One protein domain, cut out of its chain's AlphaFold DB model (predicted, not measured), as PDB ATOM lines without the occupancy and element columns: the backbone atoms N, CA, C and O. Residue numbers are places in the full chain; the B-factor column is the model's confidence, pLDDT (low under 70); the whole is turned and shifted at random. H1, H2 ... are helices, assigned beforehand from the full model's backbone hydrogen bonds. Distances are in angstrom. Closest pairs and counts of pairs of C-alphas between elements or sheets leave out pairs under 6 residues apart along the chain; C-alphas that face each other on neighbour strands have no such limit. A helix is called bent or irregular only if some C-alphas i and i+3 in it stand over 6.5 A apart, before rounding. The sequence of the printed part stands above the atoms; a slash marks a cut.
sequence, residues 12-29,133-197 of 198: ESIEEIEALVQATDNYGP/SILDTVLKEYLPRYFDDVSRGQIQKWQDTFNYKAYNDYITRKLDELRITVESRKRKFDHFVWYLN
ATOM      1  N   GLU A  12      -9.681  46.108  -0.840       97.12
ATOM      2  CA  GLU A  12      -9.280  47.189   0.062       97.12
ATOM      3  C   GLU A  12     -10.159  48.427  -0.125       97.12
ATOM      4  O   GLU A  12     -10.737  48.910   0.843       97.12
ATOM      5  N   SER A  13     -10.320  48.905  -1.362       96.00
ATOM      6  CA  SER A  13     -11.104  50.117  -1.613       96.00
ATOM      7  C   SER A  13     -12.593  49.923  -1.332       96.00
ATOM      8  O   SER A  13     -13.249  50.841  -0.846       96.00
ATOM      9  N   ILE A  14     -13.139  48.725  -1.570       96.75
ATOM     10  CA  ILE A  14     -14.521  48.401  -1.200       96.75
ATOM     11  C   ILE A  14     -14.708  48.444   0.325       96.75
ATOM     12  O   ILE A  14     -15.691  49.021   0.788       96.75
ATOM     13  N   GLU A  15     -13.786  47.880   1.112       97.50
ATOM     14  CA  GLU A  15     -13.860  47.936   2.584       97.50
ATOM     15  C   GLU A  15     -13.664  49.359   3.125       97.50
ATOM     16  O   GLU A  15     -14.343  49.767   4.069       97.50
ATOM     17  N   GLU A  16     -12.770  50.143   2.516       96.12
ATOM     18  CA  GLU A  16     -12.565  51.550   2.873       96.12
ATOM     19  C   GLU A  16     -13.839  52.374   2.651       96.12
ATOM     20  O   GLU A  16     -14.267  53.105   3.549       96.12
ATOM     21  N   ILE A  17     -14.483  52.232   1.486       95.25
ATOM     22  CA  ILE A  17     -15.738  52.938   1.214       95.25
ATOM     23  C   ILE A  17     -16.871  52.430   2.111       95.25
ATOM     24  O   ILE A  17     -17.656  53.245   2.597       95.25
ATOM     25  N   GLU A  18     -16.938  51.128   2.400       95.44
ATOM     26  CA  GLU A  18     -17.915  50.584   3.349       95.44
ATOM     27  C   GLU A  18     -17.804  51.273   4.715       95.44
ATOM     28  O   GLU A  18     -18.799  51.774   5.242       95.44
ATOM     29  N   ALA A  19     -16.589  51.377   5.258       94.56
ATOM     30  CA  ALA A  19     -16.353  52.047   6.534       94.56
ATOM     31  C   ALA A  19     -16.789  53.524   6.501       94.56
ATOM     32  O   ALA A  19     -17.396  54.014   7.457       94.56
ATOM     33  N   LEU A  20     -16.536  54.228   5.392       94.12
ATOM     34  CA  LEU A  20     -16.966  55.617   5.211       94.12
ATOM     35  C   LEU A  20     -18.488  55.762   5.113       94.12
ATOM     36  O   LEU A  20     -19.034  56.734   5.636       94.12
ATOM     37  N   VAL A  21     -19.174  54.819   4.463       91.25
ATOM     38  CA  VAL A  21     -20.640  54.795   4.354       91.25
ATOM     39  C   VAL A  21     -21.276  54.564   5.723       91.25
ATOM     40  O   VAL A  21     -22.164  55.328   6.118       91.25
ATOM     41  N   GLN A  22     -20.779  53.585   6.483       89.44
ATOM     42  CA  GLN A  22     -21.266  53.300   7.838       89.44
ATOM     43  C   GLN A  22     -21.002  54.456   8.814       89.44
ATOM     44  O   GLN A  22     -21.794  54.680   9.726       89.44
ATOM     45  N   ALA A  23     -19.931  55.225   8.603       89.56
ATOM     46  CA  ALA A  23     -19.608  56.400   9.409       89.56
ATOM     47  C   ALA A  23     -20.445  57.648   9.071       89.56
ATOM     48  O   ALA A  23     -20.294  58.672   9.737       89.56
ATOM     49  N   THR A  24     -21.303  57.614   8.045       87.12
ATOM     50  CA  THR A  24     -22.194  58.751   7.767       87.12
ATOM     51  C   THR A  24     -23.289  58.868   8.830       87.12
ATOM     52  O   THR A  24     -23.867  57.868   9.252       87.12
ATOM     53  N   ASP A  25     -23.624  60.107   9.209       79.50
ATOM     54  CA  ASP A  25     -24.545  60.402  10.320       79.50
ATOM     55  C   ASP A  25     -25.944  59.782  10.167       79.50
ATOM     56  O   ASP A  25     -26.611  59.509  11.164       79.50
ATOM     57  N   ASN A  26     -26.389  59.546   8.930       82.00
ATOM     58  CA  ASN A  26     -27.722  59.011   8.652       82.00
ATOM     59  C   ASN A  26     -27.688  57.523   8.279       82.00
ATOM     60  O   ASN A  26     -28.473  56.747   8.817       82.00
ATOM     61  N   TYR A  27     -26.782  57.101   7.390       84.50
ATOM     62  CA  TYR A  27     -26.896  55.785   6.757       84.50
ATOM     63  C   TYR A  27     -26.644  54.624   7.720       84.50
ATOM     64  O   TYR A  27     -27.428  53.676   7.744       84.50
ATOM     65  N   GLY A  28     -25.581  54.697   8.531       87.12
ATOM     66  CA  GLY A  28     -25.274  53.660   9.523       87.12
ATOM     67  C   GLY A  28     -26.437  53.458  10.505       87.12
ATOM     68  O   GLY A  28     -26.993  52.357  10.581       87.12
ATOM     69  N   PRO A  29     -26.906  54.525  11.184       91.00
ATOM     70  CA  PRO A  29     -28.061  54.444  12.077       91.00
ATOM     71  C   PRO A  29     -29.365  53.976  11.407       91.00
ATOM     72  O   PRO A  29     -30.144  53.241  12.030       91.00
ATOM     73  N   SER A 133     -28.254  42.022  -5.802       98.38
ATOM     74  CA  SER A 133     -27.804  43.372  -6.157       98.38
ATOM     75  C   SER A 133     -28.972  44.357  -6.227       98.38
ATOM     76  O   SER A 133     -29.996  44.077  -6.858       98.38
ATOM     77  N   ILE A 134     -28.795  45.544  -5.654       97.00
ATOM     78  CA  ILE A 134     -29.719  46.673  -5.822       97.00
ATOM     79  C   ILE A 134     -29.577  47.240  -7.236       97.00
ATOM     80  O   ILE A 134     -28.475  47.297  -7.776       97.00
ATOM     81  N   LEU A 135     -30.693  47.646  -7.853       95.06
ATOM     82  CA  LEU A 135     -30.691  48.410  -9.102       95.06
ATOM     83  C   LEU A 135     -31.531  49.672  -8.967       95.06
ATOM     84  O   LEU A 135     -32.748  49.646  -9.153       95.06
ATOM     85  N   ASP A 136     -30.875  50.795  -8.731       91.62
ATOM     86  CA  ASP A 136     -31.532  52.085  -8.616       91.62
ATOM     87  C   ASP A 136     -31.039  53.099  -9.645       91.62
ATOM     88  O   ASP A 136     -30.402  52.746 -10.638       91.62
ATOM     89  N   THR A 137     -31.414  54.363  -9.463       91.38
ATOM     90  CA  THR A 137     -31.013  55.431 -10.379       91.38
ATOM     91  C   THR A 137     -29.506  55.640 -10.388       91.38
ATOM     92  O   THR A 137     -28.967  55.912 -11.452       91.38
ATOM     93  N   VAL A 138     -28.826  55.470  -9.252       93.44
ATOM     94  CA  VAL A 138     -27.377  55.655  -9.132       93.44
ATOM     95  C   VAL A 138     -26.652  54.540  -9.878       93.44
ATOM     96  O   VAL A 138     -25.861  54.820 -10.779       93.44
ATOM     97  N   LEU A 139     -26.992  53.279  -9.603       94.81
ATOM     98  CA  LEU A 139     -26.388  52.139 -10.299       94.81
ATOM     99  C   LEU A 139     -26.680  52.198 -11.800       94.81
ATOM    100  O   LEU A 139     -25.786  52.013 -12.623       94.81
ATOM    101  N   LYS A 140     -27.905  52.546 -12.191       94.69
ATOM    102  CA  LYS A 140     -28.248  52.722 -13.604       94.69
ATOM    103  C   LYS A 140     -27.442  53.827 -14.286       94.69
ATOM    104  O   LYS A 140     -27.082  53.677 -15.454       94.69
ATOM    105  N   GLU A 141     -27.197  54.931 -13.592       94.94
ATOM    106  CA  GLU A 141     -26.495  56.096 -14.128       94.94
ATOM    107  C   GLU A 141     -24.988  55.840 -14.268       94.94
ATOM    108  O   GLU A 141     -24.398  56.213 -15.293       94.94
ATOM    109  N   TYR A 142     -24.390  55.192 -13.263       95.12
ATOM    110  CA  TYR A 142     -22.941  55.169 -13.059       95.12
ATOM    111  C   TYR A 142     -22.270  53.818 -13.289       95.12
ATOM    112  O   TYR A 142     -21.076  53.806 -13.569       95.12
ATOM    113  N   LEU A 143     -22.993  52.694 -13.290       95.25
ATOM    114  CA  LEU A 143     -22.401  51.383 -13.594       95.25
ATOM    115  C   LEU A 143     -21.628  51.353 -14.937       95.25
ATOM    116  O   LEU A 143     -20.539  50.779 -14.960       95.25
ATOM    117  N   PRO A 144     -22.082  52.028 -16.020       95.50
ATOM    118  CA  PRO A 144     -21.311  52.146 -17.266       95.50
ATOM    119  C   PRO A 144     -19.987  52.927 -17.173       95.50
ATOM    120  O   PRO A 144     -19.219  52.923 -18.129       95.50
ATOM    121  N   ARG A 145     -19.719  53.653 -16.074       93.38
ATOM    122  CA  ARG A 145     -18.416  54.314 -15.850       93.38
ATOM    123  C   ARG A 145     -17.354  53.329 -15.370       93.38
ATOM    124  O   ARG A 145     -16.195  53.466 -15.745       93.38
ATOM    125  N   TYR A 146     -17.780  52.339 -14.589       93.38
ATOM    126  CA  TYR A 146     -16.921  51.305 -14.018       93.38
ATOM    127  C   TYR A 146     -16.694  50.135 -14.980       93.38
ATOM    128  O   TYR A 146     -15.653  49.478 -14.941       93.38
ATOM    129  N   PHE A 147     -17.662  49.869 -15.865       94.94
ATOM    130  CA  PHE A 147     -17.613  48.755 -16.809       94.94
ATOM    131  C   PHE A 147     -18.006  49.200 -18.220       94.94
ATOM    132  O   PHE A 147     -19.125  49.653 -18.451       94.94
ATOM    133  N   ASP A 148     -17.093  49.025 -19.175       93.19
ATOM    134  CA  ASP A 148     -17.254  49.433 -20.575       93.19
ATOM    135  C   ASP A 148     -18.155  48.495 -21.402       93.19
ATOM    136  O   ASP A 148     -18.629  48.873 -22.476       93.19
ATOM    137  N   ASP A 149     -18.442  47.292 -20.900       95.50
ATOM    138  CA  ASP A 149     -19.294  46.285 -21.541       95.50
ATOM    139  C   ASP A 149     -20.781  46.380 -21.152       95.50
ATOM    140  O   ASP A 149     -21.585  45.547 -21.583       95.50
ATOM    141  N   VAL A 150     -21.182  47.397 -20.381       96.94
ATOM    142  CA  VAL A 150     -22.590  47.676 -20.068       96.94
ATOM    143  C   VAL A 150     -22.948  49.127 -20.358       96.94
ATOM    144  O   VAL A 150     -22.214  50.058 -20.058       96.94
ATOM    145  N   SER A 151     -24.129  49.334 -20.931       97.06
ATOM    146  CA  SER A 151     -24.675  50.666 -21.191       97.06
ATOM    147  C   SER A 151     -25.940  50.907 -20.380       97.06
ATOM    148  O   SER A 151     -26.638  49.967 -19.989       97.06
ATOM    149  N   ARG A 152     -26.319  52.179 -20.218       96.69
ATOM    150  CA  ARG A 152     -27.619  52.544 -19.626       96.69
ATOM    151  C   ARG A 152     -28.794  51.912 -20.363       96.69
ATOM    152  O   ARG A 152     -29.765  51.522 -19.727       96.69
ATOM    153  N   GLY A 153     -28.696  51.779 -21.689       97.69
ATOM    154  CA  GLY A 153     -29.716  51.126 -22.508       97.69
ATOM    155  C   GLY A 153     -29.860  49.637 -22.188       97.69
ATOM    156  O   GLY A 153     -30.977  49.134 -22.106       97.69
ATOM    157  N   GLN A 154     -28.750  48.938 -21.933       98.00
ATOM    158  CA  GLN A 154     -28.788  47.538 -21.506       98.00
ATOM    159  C   GLN A 154     -29.403  47.387 -20.107       98.00
ATOM    160  O   GLN A 154     -30.231  46.501 -19.895       98.00
ATOM    161  N   ILE A 155     -29.063  48.284 -19.177       97.69
ATOM    162  CA  ILE A 155     -29.644  48.297 -17.826       97.69
ATOM    163  C   ILE A 155     -31.149  48.592 -17.887       97.69
ATOM    164  O   ILE A 155     -31.949  47.880 -17.282       97.69
ATOM    165  N   GLN A 156     -31.550  49.591 -18.679       96.62
ATOM    166  CA  GLN A 156     -32.956  49.913 -18.937       96.62
ATOM    167  C   GLN A 156     -33.702  48.712 -19.529       96.62
ATOM    168  O   GLN A 156     -34.797  48.394 -19.078       96.62
ATOM    169  N   LYS A 157     -33.093  47.988 -20.475       97.62
ATOM    170  CA  LYS A 157     -33.680  46.775 -21.050       97.62
ATOM    171  C   LYS A 157     -33.936  45.704 -19.989       97.62
ATOM    172  O   LYS A 157     -34.999  45.089 -20.022       97.62
ATOM    173  N   TRP A 158     -33.011  45.472 -19.051       97.88
ATOM    174  CA  TRP A 158     -33.257  44.544 -17.936       97.88
ATOM    175  C   TRP A 158     -34.427  44.995 -17.060       97.88
ATOM    176  O   TRP A 158     -35.249  44.160 -16.690       97.88
ATOM    177  N   GLN A 159     -34.547  46.298 -16.788       95.19
ATOM    178  CA  GLN A 159     -35.683  46.850 -16.044       95.19
ATOM    179  C   GLN A 159     -37.008  46.649 -16.794       95.19
ATOM    180  O   GLN A 159     -37.952  46.107 -16.224       95.19
ATOM    181  N   ASP A 160     -37.075  47.042 -18.067       94.38
ATOM    182  CA  ASP A 160     -38.307  47.030 -18.871       94.38
ATOM    183  C   ASP A 160     -38.808  45.619 -19.172       94.38
ATOM    184  O   ASP A 160     -40.007  45.394 -19.317       94.38
ATOM    185  N   THR A 161     -37.886  44.658 -19.258       95.69
ATOM    186  CA  THR A 161     -38.202  43.247 -19.518       95.69
ATOM    187  C   THR A 161     -38.314  42.406 -18.250       95.69
ATOM    188  O   THR A 161     -38.477  41.194 -18.356       95.69
ATOM    189  N   PHE A 162     -38.241  43.023 -17.063       96.19
ATOM    190  CA  PHE A 162     -38.267  42.322 -15.777       96.19
ATOM    191  C   PHE A 162     -37.238  41.180 -15.709       96.19
ATOM    192  O   PHE A 162     -37.558  40.051 -15.350       96.19
ATOM    193  N   ASN A 163     -35.996  41.451 -16.118       97.81
ATOM    194  CA  ASN A 163     -34.917  40.464 -16.141       97.81
ATOM    195  C   ASN A 163     -33.894  40.739 -15.034       97.81
ATOM    196  O   ASN A 163     -32.725  41.038 -15.296       97.81
ATOM    197  N   TYR A 164     -34.351  40.649 -13.782       98.50
ATOM    198  CA  TYR A 164     -33.491  40.836 -12.614       98.50
ATOM    199  C   TYR A 164     -32.342  39.834 -12.562       98.50
ATOM    200  O   TYR A 164     -31.212  40.222 -12.273       98.50
ATOM    201  N   LYS A 165     -32.600  38.571 -12.919       98.50
ATOM    202  CA  LYS A 165     -31.569  37.532 -12.925       98.50
ATOM    203  C   LYS A 165     -30.366  37.932 -13.782       98.50
ATOM    204  O   LYS A 165     -29.245  37.866 -13.299       98.50
ATOM    205  N   ALA A 166     -30.585  38.405 -15.011       98.62
ATOM    206  CA  ALA A 166     -29.479  38.815 -15.877       98.62
ATOM    207  C   ALA A 166     -28.680  39.996 -15.304       98.62
ATOM    208  O   ALA A 166     -27.458  40.014 -15.433       98.62
ATOM    209  N   TYR A 167     -29.346  40.957 -14.658       98.62
ATOM    210  CA  TYR A 167     -28.670  42.054 -13.965       98.62
ATOM    211  C   TYR A 167     -27.836  41.556 -12.770       98.62
ATOM    212  O   TYR A 167     -26.661  41.893 -12.645       98.62
ATOM    213  N   ASN A 168     -28.421  40.721 -11.912       98.69
ATOM    214  CA  ASN A 168     -27.761  40.196 -10.718       98.69
ATOM    215  C   ASN A 168     -26.570  39.279 -11.068       98.69
ATOM    216  O   ASN A 168     -25.494  39.380 -10.472       98.69
ATOM    217  N   ASP A 169     -26.733  38.432 -12.088       98.75
ATOM    218  CA  ASP A 169     -25.663  37.595 -12.639       98.75
ATOM    219  C   ASP A 169     -24.547  38.460 -13.243       98.75
ATOM    220  O   ASP A 169     -23.366  38.149 -13.088       98.75
ATOM    221  N   TYR A 170     -24.902  39.569 -13.907       98.75
ATOM    222  CA  TYR A 170     -23.931  40.515 -14.451       98.75
ATOM    223  C   TYR A 170     -23.047  41.108 -13.345       98.75
ATOM    224  O   TYR A 170     -21.824  41.062 -13.481       98.75
ATOM    225  N   ILE A 171     -23.635  41.607 -12.250       98.62
ATOM    226  CA  ILE A 171     -22.863  42.154 -11.121       98.62
ATOM    227  C   ILE A 171     -21.976  41.071 -10.502       98.62
ATOM    228  O   ILE A 171     -20.784  41.299 -10.307       98.62
ATOM    229  N   THR A 172     -22.524  39.875 -10.269       98.56
ATOM    230  CA  THR A 172     -21.769  38.731  -9.729       98.56
ATOM    231  C   THR A 172     -20.531  38.439 -10.576       98.56
ATOM    232  O   THR A 172     -19.414  38.445 -10.062       98.56
ATOM    233  N   ARG A 173     -20.718  38.291 -11.892       98.69
ATOM    234  CA  ARG A 173     -19.631  38.042 -12.842       98.69
ATOM    235  C   ARG A 173     -18.579  39.152 -12.814       98.69
ATOM    236  O   ARG A 173     -17.394  38.851 -12.882       98.69
ATOM    237  N   LYS A 174     -18.981  40.423 -12.713       98.06
ATOM    238  CA  LYS A 174     -18.031  41.542 -12.634       98.06
ATOM    239  C   LYS A 174     -17.180  41.510 -11.378       98.06
ATOM    240  O   LYS A 174     -15.970  41.710 -11.460       98.06
ATOM    241  N   LEU A 175     -17.787  41.203 -10.238       98.31
ATOM    242  CA  LEU A 175     -17.051  41.038  -8.989       98.31
ATOM    243  C   LEU A 175     -16.112  39.822  -9.045       98.31
ATOM    244  O   LEU A 175     -14.993  39.907  -8.545       98.31
ATOM    245  N   ASP A 176     -16.506  38.737  -9.718       98.31
ATOM    246  CA  ASP A 176     -15.639  37.574  -9.957       98.31
ATOM    247  C   ASP A 176     -14.449  37.905 -10.875       98.31
ATOM    248  O   ASP A 176     -13.310  37.551 -10.565       98.31
ATOM    249  N   GLU A 177     -14.682  38.623 -11.981       97.56
ATOM    250  CA  GLU A 177     -13.641  39.080 -12.919       97.56
ATOM    251  C   GLU A 177     -12.589  39.957 -12.220       97.56
ATOM    252  O   GLU A 177     -11.392  39.837 -12.498       97.56
ATOM    253  N   LEU A 178     -13.031  40.794 -11.278       96.88
ATOM    254  CA  LEU A 178     -12.182  41.646 -10.444       96.88
ATOM    255  C   LEU A 178     -11.592  40.927  -9.219       96.88
ATOM    256  O   LEU A 178     -10.777  41.512  -8.508       96.88
ATOM    257  N   ARG A 179     -11.959  39.659  -8.983       98.00
ATOM    258  CA  ARG A 179     -11.551  38.858  -7.814       98.00
ATOM    259  C   ARG A 179     -11.907  39.518  -6.478       98.00
ATOM    260  O   ARG A 179     -11.145  39.431  -5.515       98.00
ATOM    261  N   ILE A 180     -13.075  40.151  -6.417       98.19
ATOM    262  CA  ILE A 180     -13.620  40.698  -5.179       98.19
ATOM    263  C   ILE A 180     -14.193  39.552  -4.343       98.19
ATOM    264  O   ILE A 180     -15.136  38.871  -4.762       98.19
ATOM    265  N   THR A 181     -13.614  39.340  -3.165       97.31
ATOM    266  CA  THR A 181     -13.887  38.198  -2.275       97.31
ATOM    267  C   THR A 181     -14.288  38.609  -0.863       97.31
ATOM    268  O   THR A 181     -14.454  37.740  -0.013       97.31
ATOM    269  N   VAL A 182     -14.411  39.911  -0.593       97.56
ATOM    270  CA  VAL A 182     -14.921  40.406   0.692       97.56
ATOM    271  C   VAL A 182     -16.338  39.894   0.958       97.56
ATOM    272  O   VAL A 182     -17.115  39.650   0.032       97.56
ATOM    273  N   GLU A 183     -16.686  39.735   2.232       96.38
ATOM    274  CA  GLU A 183     -18.051  39.385   2.626       96.38
ATOM    275  C   GLU A 183     -19.032  40.483   2.203       96.38
ATOM    276  O   GLU A 183     -18.702  41.671   2.221       96.38
ATOM    277  N   SER A 184     -20.255  40.090   1.833       96.50
ATOM    278  CA  SER A 184     -21.296  41.013   1.351       96.50
ATOM    279  C   SER A 184     -20.857  41.892   0.166       96.50
ATOM    280  O   SER A 184     -21.244  43.057   0.055       96.50
ATOM    281  N   ARG A 185     -20.003  41.359  -0.719       97.75
ATOM    282  CA  ARG A 185     -19.379  42.101  -1.827       97.75
ATOM    283  C   ARG A 185     -20.352  42.846  -2.738       97.75
ATOM    284  O   ARG A 185     -19.993  43.926  -3.198       97.75
ATOM    285  N   LYS A 186     -21.553  42.329  -3.029       98.06
ATOM    286  CA  LYS A 186     -22.521  43.049  -3.878       98.06
ATOM    287  C   LYS A 186     -23.069  44.254  -3.143       98.06
ATOM    288  O   LYS A 186     -23.167  45.323  -3.742       98.06
ATOM    289  N   ARG A 187     -23.389  44.098  -1.856       96.25
ATOM    290  CA  ARG A 187     -23.842  45.212  -1.027       96.25
ATOM    291  C   ARG A 187     -22.770  46.288  -0.865       96.25
ATOM    292  O   ARG A 187     -23.061  47.463  -1.069       96.25
ATOM    293  N   LYS A 188     -21.526  45.897  -0.590       97.38
ATOM    294  CA  LYS A 188     -20.415  46.854  -0.483       97.38
ATOM    295  C   LYS A 188     -20.075  47.501  -1.830       97.38
ATOM    296  O   LYS A 188     -19.725  48.673  -1.879       97.38
ATOM    297  N   PHE A 189     -20.233  46.783  -2.944       97.94
ATOM    298  CA  PHE A 189     -20.098  47.368  -4.281       97.94
ATOM    299  C   PHE A 189     -21.196  48.401  -4.585       97.94
ATOM    300  O   PHE A 189     -20.910  49.455  -5.149       97.94
ATOM    301  N   ASP A 190     -22.442  48.140  -4.187       96.50
ATOM    302  CA  ASP A 190     -23.532  49.119  -4.277       96.50
ATOM    303  C   ASP A 190     -23.205  50.395  -3.478       96.50
ATOM    304  O   ASP A 190     -23.278  51.500  -4.019       96.50
ATOM    305  N   HIS A 191     -22.716  50.246  -2.243       95.31
ATOM    306  CA  HIS A 191     -22.217  51.358  -1.429       95.31
ATOM    307  C   HIS A 191     -21.037  52.094  -2.072       95.31
ATOM    308  O   HIS A 191     -21.000  53.322  -2.035       95.31
ATOM    309  N   PHE A 192     -20.104  51.364  -2.689       96.56
ATOM    310  CA  PHE A 192     -18.965  51.928  -3.408       96.56
ATOM    311  C   PHE A 192     -19.422  52.866  -4.529       96.56
ATOM    312  O   PHE A 192     -19.047  54.040  -4.561       96.56
ATOM    313  N   VAL A 193     -20.295  52.369  -5.410       95.56
ATOM    314  CA  VAL A 193     -20.842  53.159  -6.520       95.56
ATOM    315  C   VAL A 193     -21.658  54.340  -5.993       95.56
ATOM    316  O   VAL A 193     -21.547  55.444  -6.527       95.56
ATOM    317  N   TRP A 194     -22.451  54.142  -4.937       92.94
ATOM    318  CA  TRP A 194     -23.250  55.207  -4.343       92.94
ATOM    319  C   TRP A 194     -22.408  56.319  -3.723       92.94
ATOM    320  O   TRP A 194     -22.589  57.486  -4.066       92.94
ATOM    321  N   TYR A 195     -21.460  55.979  -2.855       92.44
ATOM    322  CA  TYR A 195     -20.683  56.961  -2.103       92.44
ATOM    323  C   TYR A 195     -19.820  57.845  -3.005       92.44
ATOM    324  O   TYR A 195     -19.699  59.043  -2.753       92.44
ATOM    325  N   LEU A 196     -19.248  57.270  -4.067       92.31
ATOM    326  CA  LEU A 196     -18.390  57.996  -5.006       92.31
ATOM    327  C   LEU A 196     -19.168  58.869  -6.002       92.31
ATOM    328  O   LEU A 196     -18.564  59.688  -6.691       92.31
ATOM    329  N   ASN A 197     -20.494  58.721  -6.083       90.19
ATOM    330  CA  ASN A 197     -21.323  59.443  -7.051       90.19
ATOM    331  C   ASN A 197     -22.545  60.154  -6.429       90.19
ATOM    332  O   ASN A 197     -23.471  60.518  -7.163       90.19
TER     333      ASN A 197
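AT A GLANCE: This is residues 12 to 29 and 133 to 197 of the 198 residues of an uncharacterized protein of bioreactor metagenome (UniProt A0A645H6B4). Four helices, H2, H3, H4 and H5, make a ring in which H2, H3 and H4 fold back and forth and H5 bridges from H4 to H2, crossing both; H1 crosses H5 on its far side. H1 lies at one end of the longest axis and H3 at the other, with H5 nearest to the mean of the C-alphas. The ring is joined by modest contacts, with 4 to 7 pairs of C-alphas within 8 A between its neighbours. The printed part has 83 residues with five named helices, H1 to H5 in chain order, and no named strand, and its class is all helix. It is compact, with a radius of gyration of the C-alphas of 13.0 A and spans of 36 by 27 by 20 A.

HOW THE PARTS SIT: H1, residues 12 to 22, touches H5, residues 185 to 196, the closest C-alphas being those of Ile 17 and Phe 192, 5.7 A apart. Their lines are only just about perpendicular, at 72 degrees. After the cut, H2, residues 137 to 146, and H3, residues 152 to 160, form a helical hairpin, at a steep tilt of 40 degrees, opposite ways; their closest C-alphas, those of Lys 140 and Arg 152, are 6.1 A apart. H3 and H4, residues 164 to 177, form a second helical hairpin, also at a steep tilt of 40 degrees, opposite ways. H4 touches H3 with residues 164 to 167 alone, and the closest C-alphas, those of Trp 158 and Tyr 164, are 6.5 A apart. H5 is the hub, touching H1, H2 and H4. It is about perpendicular to H4, at 87 degrees, and residues 171 to 175 of H4 touch residues 185 to 186 of H5, closest at the C-alphas of Ile 171 and Lys 186, 7.3 A apart. It touches H2 with residues 190 to 194 alone, about perpendicular at 86 degrees, closest at the C-alphas of Val 138 and Trp 194, 6.3 A apart. H1 is apart from H2, H3 and H4; H2 and H4 are apart, and so are H3 and H5. In H1, H3, H4 and H5 every O i to N i+4 pair is within hydrogen-bond range; in H2 3 of 6 are.

IN THESE COORDINATES: H1 begins at C-alpha 12, at (-9.280, 47.189, 0.062), and is 15.5 A long from first to last C-alpha. H2 is 15.1 A long and irregular, with C-alphas 141 and 144 7.2 A apart. H3 is 12.1 A long. H4, the longest helix with 14 residues, runs 19.9 A from C-alpha 164 at (-33.491, 40.836, -12.614). H5 is 16.2 A long and ends at C-alpha 196, at (-18.390, 57.996, -5.006).

THE WHOLE: The two C-alphas farthest apart, those of Asp 25 and Thr 161, are 37.0 A apart. Residues 30 to 132 are not printed, and C-alphas 29 and 133 stand 21.3 A apart across the cut, in the link from H1 to H2. Of the links printed whole, H2 to H3 and H3 to H4 are tight, H4 to H5 is short, and no link is long. The mean pLDDT of the printed part is 95.3, and no printed residue is under 70.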